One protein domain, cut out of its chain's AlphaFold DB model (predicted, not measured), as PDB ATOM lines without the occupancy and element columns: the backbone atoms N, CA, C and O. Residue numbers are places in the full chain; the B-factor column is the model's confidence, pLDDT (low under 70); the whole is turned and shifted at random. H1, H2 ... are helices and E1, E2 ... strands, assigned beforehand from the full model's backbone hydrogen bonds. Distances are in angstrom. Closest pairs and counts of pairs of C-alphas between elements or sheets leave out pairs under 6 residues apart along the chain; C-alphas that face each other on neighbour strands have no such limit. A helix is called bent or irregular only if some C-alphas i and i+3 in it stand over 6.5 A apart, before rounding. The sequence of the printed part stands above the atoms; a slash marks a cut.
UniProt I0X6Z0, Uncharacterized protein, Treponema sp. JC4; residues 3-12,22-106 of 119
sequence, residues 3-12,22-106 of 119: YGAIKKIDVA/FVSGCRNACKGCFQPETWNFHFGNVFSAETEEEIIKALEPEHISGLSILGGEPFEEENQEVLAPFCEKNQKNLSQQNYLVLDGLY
ATOM      1  N   TYR A   3      10.185  27.742   0.347       98.31
ATOM      2  CA  TYR A   3      10.385  27.479  -1.073       98.31
ATOM      3  C   TYR A   3       9.073  27.073  -1.748       98.31
ATOM      4  O   TYR A   3       8.227  26.400  -1.155       98.31
ATOM      5  N   GLY A   4       8.905  27.462  -3.009       97.38
ATOM      6  CA  GLY A   4       7.734  27.121  -3.810       97.38
ATOM      7  C   GLY A   4       7.801  25.710  -4.389       97.38
ATOM      8  O   GLY A   4       6.803  24.991  -4.382       97.38
ATOM      9  N   ALA A   5       8.968  25.293  -4.889       97.56
ATOM     10  CA  ALA A   5       9.124  23.986  -5.528       97.56
ATOM     11  C   ALA A   5      10.566  23.467  -5.511       97.56
ATOM     12  O   ALA A   5      11.524  24.239  -5.525       97.56
ATOM     13  N   ILE A   6      10.700  22.141  -5.578       97.94
ATOM     14  CA  ILE A   6      11.944  21.443  -5.912       97.94
ATOM     15  C   ILE A   6      11.683  20.603  -7.160       97.94
ATOM     16  O   ILE A   6      10.796  19.748  -7.172       97.94
ATOM     17  N   LYS A   7      12.458  20.827  -8.221       97.50
ATOM     18  CA  LYS A   7      12.452  19.983  -9.422       97.50
ATOM     19  C   LYS A   7      13.701  19.120  -9.420       97.50
ATOM     20  O   LYS A   7      14.800  19.647  -9.471       97.50
ATOM     21  N   LYS A   8      13.538  17.799  -9.372       97.50
ATOM     22  CA  LYS A   8      14.666  16.849  -9.295       97.50
ATOM     23  C   LYS A   8      15.316  16.562 -10.651       97.50
ATOM     24  O   LYS A   8      16.451  16.111 -10.698       97.50
ATOM     25  N   ILE A   9      14.583  16.810 -11.735       96.62
ATOM     26  CA  ILE A   9      15.046  16.679 -13.118       96.62
ATOM     27  C   ILE A   9      14.620  17.950 -13.846       96.62
ATOM     28  O   ILE A   9      13.447  18.123 -14.178       96.62
ATOM     29  N   ASP A  10      15.569  18.855 -14.043       95.56
ATOM     30  CA  ASP A  10      15.352  20.149 -14.670       95.56
ATOM     31  C   ASP A  10      16.411  20.410 -15.739       95.56
ATOM     32  O   ASP A  10      17.605  20.395 -15.466       95.56
ATOM     33  N   VAL A  11      15.962  20.651 -16.964       94.38
ATOM     34  CA  VAL A  11      16.822  20.954 -18.119       94.38
ATOM     35  C   VAL A  11      16.669  22.401 -18.589       94.38
ATOM     36  O   VAL A  11      17.285  22.799 -19.572       94.38
ATOM     37  N   ALA A  12      15.814  23.186 -17.926       91.25
ATOM     38  CA  ALA A  12      15.524  24.566 -18.302       91.25
ATOM     39  C   ALA A  12      16.397  25.577 -17.546       91.25
ATOM     40  O   ALA A  12      16.674  26.655 -18.064       91.25
ATOM     41  N   PHE A  22      13.370  26.356  -6.090       96.75
ATOM     42  CA  PHE A  22      12.657  27.614  -6.301       96.75
ATOM     43  C   PHE A  22      12.293  28.221  -4.948       96.75
ATOM     44  O   PHE A  22      11.332  27.776  -4.320       96.75
ATOM     45  N   VAL A  23      13.060  29.203  -4.484       97.44
ATOM     46  CA  VAL A  23      12.865  29.863  -3.187       97.44
ATOM     47  C   VAL A  23      11.657  30.796  -3.199       97.44
ATOM     48  O   VAL A  23      11.222  31.261  -4.256       97.44
ATOM     49  N   SER A  24      11.129  31.077  -2.014       98.00
ATOM     50  CA  SER A  24      10.112  32.102  -1.778       98.00
ATOM     51  C   SER A  24      10.750  33.350  -1.160       98.00
ATOM     52  O   SER A  24      11.837  33.284  -0.593       98.00
ATOM     53  N   GLY A  25      10.060  34.484  -1.240       97.00
ATOM     54  CA  GLY A  25      10.551  35.789  -0.805       97.00
ATOM     55  C   GLY A  25      11.247  36.542  -1.934       97.00
ATOM     56  O   GLY A  25      12.248  36.076  -2.472       97.00
ATOM     57  N   CYS A  26      10.691  37.695  -2.307       95.69
ATOM     58  CA  CYS A  26      11.292  38.627  -3.257       95.69
ATOM     59  C   CYS A  26      10.653  40.010  -3.093       95.69
ATOM     60  O   CYS A  26       9.456  40.183  -3.338       95.69
ATOM     61  N   ARG A  27      11.447  41.011  -2.711       94.44
ATOM     62  CA  ARG A  27      11.005  42.406  -2.557       94.44
ATOM     63  C   ARG A  27      10.933  43.159  -3.880       94.44
ATOM     64  O   ARG A  27      10.257  44.181  -3.953       94.44
ATOM     65  N   ASN A  28      11.607  42.666  -4.920       93.25
ATOM     66  CA  ASN A  28      11.694  43.348  -6.211       93.25
ATOM     67  C   ASN A  28      10.325  43.467  -6.905       93.25
ATOM     68  O   ASN A  28      10.066  44.445  -7.604       93.25
ATOM     69  N   ALA A  29       9.437  42.486  -6.694       92.94
ATOM     70  CA  ALA A  29       8.057  42.489  -7.184       92.94
ATOM     71  C   ALA A  29       7.921  42.945  -8.656       92.94
ATOM     72  O   ALA A  29       7.108  43.808  -9.001       92.94
ATOM     73  N   CYS A  30       8.766  42.383  -9.529       91.12
ATOM     74  CA  CYS A  30       8.945  42.846 -10.904       91.12
ATOM     75  C   CYS A  30       7.625  42.933 -11.679       91.12
ATOM     76  O   CYS A  30       6.785  42.027 -11.638       91.12
ATOM     77  N   LYS A  31       7.488  43.970 -12.510       93.38
ATOM     78  CA  LYS A  31       6.384  44.050 -13.471       93.38
ATOM     79  C   LYS A  31       6.457  42.866 -14.442       93.38
ATOM     80  O   LYS A  31       7.446  42.711 -15.149       93.38
ATOM     81  N   GLY A  32       5.386  42.077 -14.509       93.56
ATOM     82  CA  GLY A  32       5.338  40.880 -15.355       93.56
ATOM     83  C   GLY A  32       6.104  39.685 -14.782       93.56
ATOM     84  O   GLY A  32       6.511  38.819 -15.550       93.56
ATOM     85  N   CYS A  33       6.320  39.640 -13.461       92.31
ATOM     86  CA  CYS A  33       6.898  38.476 -12.794       92.31
ATOM     87  C   CYS A  33       6.134  37.196 -13.169       92.31
ATOM     88  O   CYS A  33       4.904  37.167 -13.138       92.31
ATOM     89  N   PHE A  34       6.878  36.141 -13.507       89.69
ATOM     90  CA  PHE A  34       6.317  34.846 -13.896       89.69
ATOM     91  C   PHE A  34       5.682  34.094 -12.723       89.69
ATOM     92  O   PHE A  34       4.810  33.260 -12.952       89.69
ATOM     93  N   GLN A  35       6.121  34.375 -11.493       91.00
ATOM     94  CA  GLN A  35       5.652  33.719 -10.271       91.00
ATOM     95  C   GLN A  35       5.427  34.756  -9.158       91.00
ATOM     96  O   GLN A  35       6.180  34.793  -8.190       91.00
ATOM     97  N   PRO A  36       4.438  35.657  -9.285       95.62
ATOM     98  CA  PRO A  36       4.212  36.723  -8.306       95.62
ATOM     99  C   PRO A  36       3.892  36.207  -6.893       95.62
ATOM    100  O   PRO A  36       4.083  36.913  -5.908       95.62
ATOM    101  N   GLU A  37       3.433  34.964  -6.759       96.44
ATOM    102  CA  GLU A  37       3.217  34.314  -5.471       96.44
ATOM    103  C   GLU A  37       4.503  34.171  -4.638       96.44
ATOM    104  O   GLU A  37       4.434  34.198  -3.407       96.44
ATOM    105  N   THR A  38       5.678  34.101  -5.279       96.00
ATOM    106  CA  THR A  38       6.972  33.998  -4.585       96.00
ATOM    107  C   THR A  38       7.427  35.321  -3.978       96.00
ATOM    108  O   THR A  38       8.412  35.327  -3.249       96.00
ATOM    109  N   TRP A  39       6.713  36.435  -4.178       96.69
ATOM    110  CA  TRP A  39       6.993  37.682  -3.452       96.69
ATOM    111  C   TRP A  39       6.759  37.523  -1.945       96.69
ATOM    112  O   TRP A  39       7.427  38.157  -1.129       96.69
ATOM    113  N   ASN A  40       5.834  36.641  -1.559       98.06
ATOM    114  CA  ASN A  40       5.578  36.320  -0.164       98.06
ATOM    115  C   ASN A  40       6.664  35.378   0.383       98.06
ATOM    116  O   ASN A  40       6.775  34.229  -0.042       98.06
ATOM    117  N   PHE A  41       7.402  35.834   1.395       98.12
ATOM    118  CA  PHE A  41       8.432  35.058   2.099       98.12
ATOM    119  C   PHE A  41       7.916  33.766   2.746       98.12
ATOM    120  O   PHE A  41       8.690  32.841   2.978       98.12
ATOM    121  N   HIS A  42       6.611  33.671   3.004       98.19
ATOM    122  CA  HIS A  42       5.968  32.490   3.580       98.19
ATOM    123  C   HIS A  42       5.263  31.606   2.544       98.19
ATOM    124  O   HIS A  42       4.586  30.649   2.918       98.19
ATOM    125  N   PHE A  43       5.392  31.895   1.247       98.31
ATOM    126  CA  PHE A  43       4.796  31.062   0.205       98.31
ATOM    127  C   PHE A  43       5.433  29.666   0.156       98.31
ATOM    128  O   PHE A  43       6.647  29.524   0.298       98.31
ATOM    129  N   GLY A  44       4.620  28.638  -0.093       97.81
ATOM    130  CA  GLY A  44       5.085  27.263  -0.257       97.81
ATOM    131  C   GLY A  44       5.442  26.576   1.062       97.81
ATOM    132  O   GLY A  44       4.738  26.719   2.059       97.81
ATOM    133  N   ASN A  45       6.517  25.794   1.047       98.38
ATOM    134  CA  ASN A  45       6.916  24.919   2.147       98.38
ATOM    135  C   ASN A  45       8.115  25.487   2.908       98.38
ATOM    136  O   ASN A  45       8.966  26.158   2.330       98.38
ATOM    137  N   VAL A  46       8.213  25.183   4.202       98.38
ATOM    138  CA  VAL A  46       9.386  25.538   5.015       98.38
ATOM    139  C   VAL A  46      10.581  24.700   4.567       98.38
ATOM    140  O   VAL A  46      10.463  23.484   4.430       98.38
ATOM    141  N   PHE A  47      11.736  25.337   4.364       98.25
ATOM    142  CA  PHE A  47      12.984  24.614   4.128       98.25
ATOM    143  C   PHE A  47      13.466  23.982   5.442       98.25
ATOM    144  O   PHE A  47      13.901  24.692   6.351       98.25
ATOM    145  N   SER A  48      13.358  22.658   5.553       98.12
ATOM    146  CA  SER A  48      13.712  21.886   6.750       98.12
ATOM    147  C   SER A  48      14.969  21.027   6.553       98.12
ATOM    148  O   SER A  48      15.507  20.941   5.448       98.12
ATOM    149  N   ALA A  49      15.419  20.344   7.611       96.19
ATOM    150  CA  ALA A  49      16.510  19.372   7.511       96.19
ATOM    151  C   ALA A  49      16.160  18.217   6.553       96.19
ATOM    152  O   ALA A  49      16.990  17.805   5.749       96.19
ATOM    153  N   GLU A  50      14.907  17.759   6.564       97.94
ATOM    154  CA  GLU A  50      14.407  16.740   5.636       97.94
ATOM    155  C   GLU A  50      14.419  17.246   4.185       97.94
ATOM    156  O   GLU A  50      14.704  16.486   3.261       97.94
ATOM    157  N   THR A  51      14.152  18.540   3.980       97.88
ATOM    158  CA  THR A  51      14.241  19.176   2.656       97.88
ATOM    159  C   THR A  51      15.690  19.215   2.164       97.88
ATOM    160  O   THR A  51      15.963  18.919   1.000       97.88
ATOM    161  N   GLU A  52      16.635  19.556   3.046       96.06
ATOM    162  CA  GLU A  52      18.067  19.490   2.744       96.06
ATOM    163  C   GLU A  52      18.470  18.067   2.318       96.06
ATOM    164  O   GLU A  52      19.079  17.896   1.261       96.06
ATOM    165  N   GLU A  53      18.084  17.045   3.084       96.06
ATOM    166  CA  GLU A  53      18.368  15.641   2.757       96.06
ATOM    167  C   GLU A  53      17.753  15.212   1.417       96.06
ATOM    168  O   GLU A  53      18.405  14.529   0.622       96.06
ATOM    169  N   GLU A  54      16.523  15.647   1.123       97.38
ATOM    170  CA  GLU A  54      15.859  15.393  -0.156       97.38
ATOM    171  C   GLU A  54      16.662  15.951  -1.338       97.38
ATOM    172  O   GLU A  54      16.844  15.258  -2.345       97.38
ATOM    173  N   ILE A  55      17.146  17.191  -1.222       95.94
ATOM    174  CA  ILE A  55      17.933  17.852  -2.267       95.94
ATOM    175  C   ILE A  55      19.263  17.130  -2.464       95.94
ATOM    176  O   ILE A  55      19.636  16.846  -3.602       95.94
ATOM    177  N   ILE A  56      19.963  16.788  -1.379       94.19
ATOM    178  CA  ILE A  56      21.244  16.077  -1.460       94.19
ATOM    179  C   ILE A  56      21.070  14.717  -2.127       94.19
ATOM    180  O   ILE A  56      21.802  14.410  -3.065       94.19
ATOM    181  N   LYS A  57      20.050  13.948  -1.739       95.06
ATOM    182  CA  LYS A  57      19.746  12.662  -2.372       95.06
ATOM    183  C   LYS A  57      19.413  12.808  -3.857       95.06
ATOM    184  O   LYS A  57      19.811  11.982  -4.672       95.06
ATOM    185  N   ALA A  58      18.692  13.864  -4.232       95.69
ATOM    186  CA  ALA A  58      18.389  14.141  -5.634       95.69
ATOM    187  C   ALA A  58      19.637  14.511  -6.458       95.69
ATOM    188  O   ALA A  58      19.605  14.385  -7.678       95.69
ATOM    189  N   LEU A  59      20.721  14.945  -5.811       93.12
ATOM    190  CA  LEU A  59      21.984  15.330  -6.450       93.12
ATOM    191  C   LEU A  59      22.978  14.163  -6.602       93.12
ATOM    192  O   LEU A  59      23.975  14.324  -7.307       93.12
ATOM    193  N   GLU A  60      22.714  13.009  -5.977       91.81
ATOM    194  CA  GLU A  60      23.564  11.805  -6.027       91.81
ATOM    195  C   GLU A  60      23.691  11.144  -7.415       91.81
ATOM    196  O   GLU A  60      24.784  10.663  -7.724       91.81
ATOM    197  N   PRO A  61      22.642  11.056  -8.262       92.69
ATOM    198  CA  PRO A  61      22.759  10.350  -9.536       92.69
ATOM    199  C   PRO A  61      23.766  11.008 -10.492       92.69
ATOM    200  O   PRO A  61      23.713  12.212 -10.723       92.69
ATOM    201  N   GLU A  62      24.617  10.204 -11.140       90.44
ATOM    202  CA  GLU A  62      25.722  10.689 -11.994       90.44
ATOM    203  C   GLU A  62      25.289  11.556 -13.189       90.44
ATOM    204  O   GLU A  62      26.072  12.355 -13.696       90.44
ATOM    205  N   HIS A  63      24.052  11.393 -13.667       91.12
ATOM    206  CA  HIS A  63      23.522  12.176 -14.789       91.12
ATOM    207  C   HIS A  63      23.068  13.583 -14.379       91.12
ATOM    208  O   HIS A  63      22.812  14.421 -15.246       91.12
ATOM    209  N   ILE A  64      22.942  13.845 -13.077       92.00
ATOM    210  CA  ILE A  64      22.669  15.180 -12.561       92.00
ATOM    211  C   ILE A  64      23.967  15.985 -12.641       92.00
ATOM    212  O   ILE A  64      25.035  15.493 -12.312       92.00
ATOM    213  N   SER A  65      23.871  17.218 -13.124       90.06
ATOM    214  CA  SER A  65      24.967  18.170 -13.363       90.06
ATOM    215  C   SER A  65      25.045  19.262 -12.287       90.06
ATOM    216  O   SER A  65      25.943  20.113 -12.290       90.06
ATOM    217  N   GLY A  66      24.064  19.287 -11.384       91.44
ATOM    218  CA  GLY A  66      24.147  19.980 -10.108       91.44
ATOM    219  C   GLY A  66      22.889  20.717  -9.692       91.44
ATOM    220  O   GLY A  66      21.793  20.379 -10.135       91.44
ATOM    221  N   LEU A  67      23.058  21.694  -8.799       92.88
ATOM    222  CA  LEU A  67      21.963  22.423  -8.161       92.88
ATOM    223  C   LEU A  67      21.786  23.814  -8.778       92.88
ATOM    224  O   LEU A  67      22.751  24.573  -8.910       92.88
ATOM    225  N   SER A  68      20.556  24.166  -9.120       92.81
ATOM    226  CA  SER A  68      20.148  25.528  -9.446       92.81
ATOM    227  C   SER A  68      19.290  26.106  -8.331       92.81
ATOM    228  O   SER A  68      18.386  25.437  -7.838       92.81
ATOM    229  N   ILE A  69      19.570  27.340  -7.927       94.25
ATOM    230  CA  ILE A  69      18.804  28.062  -6.908       94.25
ATOM    231  C   ILE A  69      18.251  29.320  -7.575       94.25
ATOM    232  O   ILE A  69      19.005  30.139  -8.098       94.25
ATOM    233  N   LEU A  70      16.931  29.426  -7.627       92.62
ATOM    234  CA  LEU A  70      16.191  30.469  -8.339       92.62
ATOM    235  C   LEU A  70      14.827  30.672  -7.664       92.62
ATOM    236  O   LEU A  70      14.623  30.159  -6.569       92.62
ATOM    237  N   GLY A  71      13.878  31.368  -8.292       92.31
ATOM    238  CA  GLY A  71      12.501  31.494  -7.798       92.31
ATOM    239  C   GLY A  71      12.143  32.936  -7.478       92.31
ATOM    240  O   GLY A  71      12.045  33.735  -8.399       92.31
ATOM    241  N   GLY A  72      11.887  33.236  -6.202       93.81
ATOM    242  CA  GLY A  72      11.865  34.605  -5.689       93.81
ATOM    243  C   GLY A  72      13.232  35.270  -5.873       93.81
ATOM    244  O   GLY A  72      13.737  35.355  -6.980       93.81
ATOM    245  N   GLU A  73      13.858  35.715  -4.793       93.88
ATOM    246  CA  GLU A  73      15.210  36.272  -4.851       93.88
ATOM    247  C   GLU A  73      16.119  35.492  -3.884       93.88
ATOM    248  O   GLU A  73      16.017  35.650  -2.662       93.88
ATOM    249  N   PRO A  74      16.988  34.597  -4.396       93.44
ATOM    250  CA  PRO A  74      17.934  33.841  -3.575       93.44
ATOM    251  C   PRO A  74      18.842  34.711  -2.697       93.44
ATOM    252  O   PRO A  74      19.320  34.229  -1.669       93.44
ATOM    253  N   PHE A  75      19.080  35.967  -3.086       91.44
ATOM    254  CA  PHE A  75      19.929  36.900  -2.349       91.44
ATOM    255  C   PHE A  75      19.196  37.769  -1.318       91.44
ATOM    256  O   PHE A  75      19.854  38.592  -0.683       91.44
ATOM    257  N   GLU A  76      17.898  37.573  -1.077       93.88
ATOM    258  CA  GLU A  76      17.243  38.173   0.093       93.88
ATOM    259  C   GLU A  76      17.910  37.685   1.384       93.88
ATOM    260  O   GLU A  76      18.319  36.524   1.486       93.88
ATOM    261  N   GLU A  77      17.997  38.555   2.388       93.19
ATOM    262  CA  GLU A  77      18.650  38.264   3.669       93.19
ATOM    263  C   GLU A  77      18.085  36.985   4.314       93.19
ATOM    264  O   GLU A  77      18.838  36.068   4.645       93.19
ATOM    265  N   GLU A  78      16.756  36.848   4.350       94.81
ATOM    266  CA  GLU A  78      16.047  35.688   4.912       94.81
ATOM    267  C   GLU A  78      16.319  34.369   4.165       94.81
ATOM    268  O   GLU A  78      16.139  33.272   4.718       94.81
ATOM    269  N   ASN A  79      16.715  34.465   2.894       95.44
ATOM    270  CA  ASN A  79      17.078  33.320   2.068       95.44
ATOM    271  C   ASN A  79      18.553  32.970   2.267       95.44
ATOM    272  O   ASN A  79      18.881  31.797   2.467       95.44
ATOM    273  N   GLN A  80      19.440  33.967   2.308       92.75
ATOM    274  CA  GLN A  80      20.871  33.758   2.533       92.75
ATOM    275  C   GLN A  80      21.180  33.125   3.894       92.75
ATOM    276  O   GLN A  80      22.056  32.260   3.953       92.75
ATOM    277  N   GLU A  81      20.434  33.472   4.952       94.19
ATOM    278  CA  GLU A  81      20.564  32.859   6.286       94.19
ATOM    279  C   GLU A  81      20.469  31.324   6.258       94.19
ATOM    280  O   GLU A  81      21.085  30.642   7.077       94.19
ATOM    281  N   VAL A  82      19.722  30.769   5.298       95.12
ATOM    282  CA  VAL A  82      19.554  29.320   5.123       95.12
ATOM    283  C   VAL A  82      20.449  28.781   4.008       95.12
ATOM    284  O   VAL A  82      21.098  27.747   4.169       95.12
ATOM    285  N   LEU A  83      20.508  29.470   2.867       92.88
ATOM    286  CA  LEU A  83      21.191  28.985   1.669       92.88
ATOM    287  C   LEU A  83      22.713  28.971   1.813       92.88
ATOM    288  O   LEU A  83      23.350  28.019   1.360       92.88
ATOM    289  N   ALA A  84      23.305  29.997   2.429       89.31
ATOM    290  CA  ALA A  84      24.753  30.086   2.590       89.31
ATOM    291  C   ALA A  84      25.326  28.915   3.415       89.31
ATOM    292  O   ALA A  84      26.186  28.201   2.883       89.31
ATOM    293  N   PRO A  85      24.840  28.627   4.645       90.56
ATOM    294  CA  PRO A  85      25.345  27.493   5.417       90.56
ATOM    295  C   PRO A  85      25.036  26.147   4.752       90.56
ATOM    296  O   PRO A  85      25.882  25.253   4.779       90.56
ATOM    297  N   PHE A  86      23.877  25.998   4.097       91.31
ATOM    298  CA  PHE A  86      23.561  24.800   3.314       91.31
ATOM    299  C   PHE A  86      24.594  24.565   2.198       91.31
ATOM    300  O   PHE A  86      25.125  23.457   2.067       91.31
ATOM    301  N   CYS A  87      24.928  25.605   1.427       88.25
ATOM    302  CA  CYS A  87      25.881  25.497   0.325       88.25
ATOM    303  C   CYS A  87      27.320  25.247   0.811       88.25
ATOM    304  O   CYS A  87      28.079  24.504   0.178       88.25
ATOM    305  N   GLU A  88      27.713  25.858   1.931       85.19
ATOM    306  CA  GLU A  88      29.030  25.663   2.538       85.19
ATOM    307  C   GLU A  88      29.188  24.239   3.088       85.19
ATOM    308  O   GLU A  88      30.124  23.527   2.714       85.19
ATOM    309  N   LYS A  89      28.226  23.784   3.900       86.44
ATOM    310  CA  LYS A  89      28.198  22.439   4.496       86.44
ATOM    311  C   LYS A  89      28.283  21.344   3.434       86.44
ATOM    312  O   LYS A  89      29.000  20.358   3.607       86.44
ATOM    313  N   ASN A  90      27.584  21.531   2.317       83.81
ATOM    314  CA  ASN A  90      27.450  20.513   1.279       83.81
ATOM    315  C   ASN A  90      28.430  20.682   0.112       83.81
ATOM    316  O   ASN A  90      28.386  19.913  -0.847       83.81
ATOM    317  N   GLN A  91      29.389  21.608   0.208       74.50
ATOM    318  CA  GLN A  91      30.349  21.897  -0.860       74.50
ATOM    319  C   GLN A  91      31.139  20.664  -1.341       74.50
ATOM    320  O   GLN A  91      31.549  20.620  -2.499       74.50
ATOM    321  N   LYS A  92      31.375  19.660  -0.481       68.31
ATOM    322  CA  LYS A  92      32.072  18.413  -0.852       68.31
ATOM    323  C   LYS A  92      31.193  17.471  -1.674       68.31
ATOM    324  O   LYS A  92      31.635  17.030  -2.733       68.31
ATOM    325  N   ASN A  93      29.963  17.220  -1.229       64.56
ATOM    326  CA  ASN A  93      28.977  16.422  -1.971       64.56
ATOM    327  C   ASN A  93      28.647  17.088  -3.309       64.56
ATOM    328  O   ASN A  93      28.478  16.436  -4.332       64.56
ATOM    329  N   LEU A  94      28.688  18.416  -3.306       64.19
ATOM    330  CA  LEU A  94      28.450  19.255  -4.465       64.19
ATOM    331  C   LEU A  94      29.746  19.611  -5.199       64.19
ATOM    332  O   LEU A  94      29.751  20.380  -6.142       64.19
ATOM    333  N   SER A  95      30.892  19.028  -4.844       56.03
ATOM    334  CA  SER A  95      32.149  19.358  -5.529       56.03
ATOM    335  C   SER A  95      32.232  18.787  -6.946       56.03
ATOM    336  O   SER A  95      32.995  19.315  -7.757       56.03
ATOM    337  N   GLN A  96      31.443  17.747  -7.245       55.31
ATOM    338  CA  GLN A  96      31.186  17.282  -8.610       55.31
ATOM    339  C   GLN A  96      30.058  18.067  -9.303       55.31
ATOM    340  O   GLN A  96      29.970  18.031 -10.524       55.31
ATOM    341  N   GLN A  97      29.250  18.812  -8.540       60.34
ATOM    342  CA  GLN A  97      27.986  19.415  -8.957       60.34
ATOM    343  C   GLN A  97      28.006  20.944  -8.788       60.34
ATOM    344  O   GLN A  97      27.930  21.469  -7.683       60.34
ATOM    345  N   ASN A  98      28.068  21.707  -9.877       65.69
ATOM    346  CA  ASN A  98      28.156  23.170  -9.765       65.69
ATOM    347  C   ASN A  98      26.877  23.785  -9.157       65.69
ATOM    348  O   ASN A  98      25.780  23.296  -9.432       65.69
ATOM    349  N   TYR A  99      27.009  24.892  -8.411       64.62
ATOM    350  CA  TYR A  99      25.883  25.769  -8.063       64.62
ATOM    351  C   TYR A  99      25.646  26.778  -9.179       64.62
ATOM    352  O   TYR A  99      26.592  27.416  -9.650       64.62
ATOM    353  N   LEU A 100      24.387  26.961  -9.552       65.38
ATOM    354  CA  LEU A 100      23.967  28.047 -10.421       65.38
ATOM    355  C   LEU A 100      22.860  28.838  -9.723       65.38
ATOM    356  O   LEU A 100      21.776  28.311  -9.501       65.38
ATOM    357  N   VAL A 101      23.135  30.093  -9.372       68.62
ATOM    358  CA  VAL A 101      22.116  31.007  -8.844       68.62
ATOM    359  C   VAL A 101      21.693  31.939  -9.972       68.62
ATOM    360  O   VAL A 101      22.527  32.677 -10.502       68.62
ATOM    361  N   LEU A 102      20.430  31.854 -10.385       58.62
ATOM    362  CA  LEU A 102      19.889  32.642 -11.494       58.62
ATOM    363  C   LEU A 102      18.964  33.732 -10.947       58.62
ATOM    364  O   LEU A 102      17.799  33.463 -10.687       58.62
ATOM    365  N   ASP A 103      19.516  34.938 -10.798       51.41
ATOM    366  CA  ASP A 103      18.784  36.215 -10.699       51.41
ATOM    367  C   ASP A 103      19.748  37.379 -11.013       51.41
ATOM    368  O   ASP A 103      19.531  38.148 -11.941       51.41
ATOM    369  N   GLY A 104      20.921  37.415 -10.383       43.69
ATOM    370  CA  GLY A 104      21.926  38.435 -10.664       43.69
ATOM    371  C   GLY A 104      23.117  38.293  -9.730       43.69
ATOM    372  O   GLY A 104      23.117  38.832  -8.637       43.69
ATOM    373  N   LEU A 105      24.155  37.588 -10.195       40.88
ATOM    374  CA  LEU A 105      25.469  37.398  -9.554       40.88
ATOM    375  C   LEU A 105      25.541  36.475  -8.306       40.88
ATOM    376  O   LEU A 105      25.648  36.933  -7.178       40.88
ATOM    377  N   TYR A 106      25.794  35.175  -8.532       41.34
ATOM    378  CA  TYR A 106      27.129  34.637  -8.204       41.34
ATOM    379  C   TYR A 106      27.503  33.431  -9.082       41.34
ATOM    380  O   TYR A 106      26.953  32.336  -8.967       41.34
TER     381      TYR A 106
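This is residues 3 to 12 and 22 to 106 of the 119 residues of an uncharacterized protein of Treponema sp. JC4 (UniProt I0X6Z0). A small two-strand parallel sheet, E2 beside E3, is joined by the helix H3, which runs back between them in a strand-helix-strand unit, two parallel neighbour strands with a helix between, with a right-handed crossover. On the side of E2 away from E3 lies the bent strand E1; H2 is near one end of E2, while H1 and the long loop of residues 22 to 35 lie toward the opposite end of the domain. The printed part has 95 residues, with three named helices and three named strands in the order E1, H1, H2, E2, H3, E3, and its class is mixed, helices and strands. It is compact, with a radius of gyration of the C-alphas of 13.2 A and spans of 38 by 26 by 23 A.

Find C-alpha 64 at (22.669, 15.180, -12.561), where E2 begins; it runs through residues 64 to 71, 19.8 A from first to last C-alpha. E3 holds residues 98 to 101, 9.9 A. Between them look for H3, residues 77 to 89, 18.5 A, which ends at C-alpha 89 at (28.198, 22.439, 4.496). H3 is neither bent nor irregular, but only just: C-alphas 81 and 84 are 6.2 A apart. Go back to C-alpha 3 at (10.385, 27.479, -1.073) for E1, residues 3 to 10, 16.2 A, which bends by 53 degrees at residue 7. H1 is residues 36 to 39, and H2 is residues 49 to 59, 15.5 A.

Start at the sheet, where E2 and E3 are parallel at 14 degrees and C-alphas 68 and 100 face each other at 4.7 A. Look there for N 69 and O 100, 2.9 A apart, and N 100 and O 67, 3.0 A, both within hydrogen-bond range. Residues 22 to 23 pair in parallel with residues 70 to 71 of E2. E1 pairs with no named strand; its closest C-alphas to E2 are those of Gly 4 and Gly 71, 7.6 A. For E1 and H2 the closest C-alphas are those of Lys 8 and Ala 58, 5.9 A; for H2 and E2, those of Leu 59 and Gly 66, 6.3 A. H2 and H3 are close but not clearly touching, their closest C-alphas those of Glu 52 and Phe 86, 7.7 A, at a steep tilt of 57 degrees, the same way. The closest C-alphas of H1 and E2 are those of Thr 38 and Gly 71, 6.9 A; H1 is apart from H2, H3 and E3. Every O i to N i+4 pair is within hydrogen-bond range in H2, and 7 of 9 in H3; H1 is too short for such a pair.

Look to Lys 31 and Glu 62 for the two C-alphas farthest apart, 38.6 A. Residues 13 to 21 are not printed, and C-alphas 12 and 22 are 12.7 A apart across this cut, which lies in the link from E1 to H1. Of the links printed whole, H2 to E2 and E2 to H3 are tight, and H1 to H2 and H3 to E3 are short. The mean pLDDT of the printed part is 88.3; residues 92 to 106, of which 98 to 101 belong to E3, are under 70.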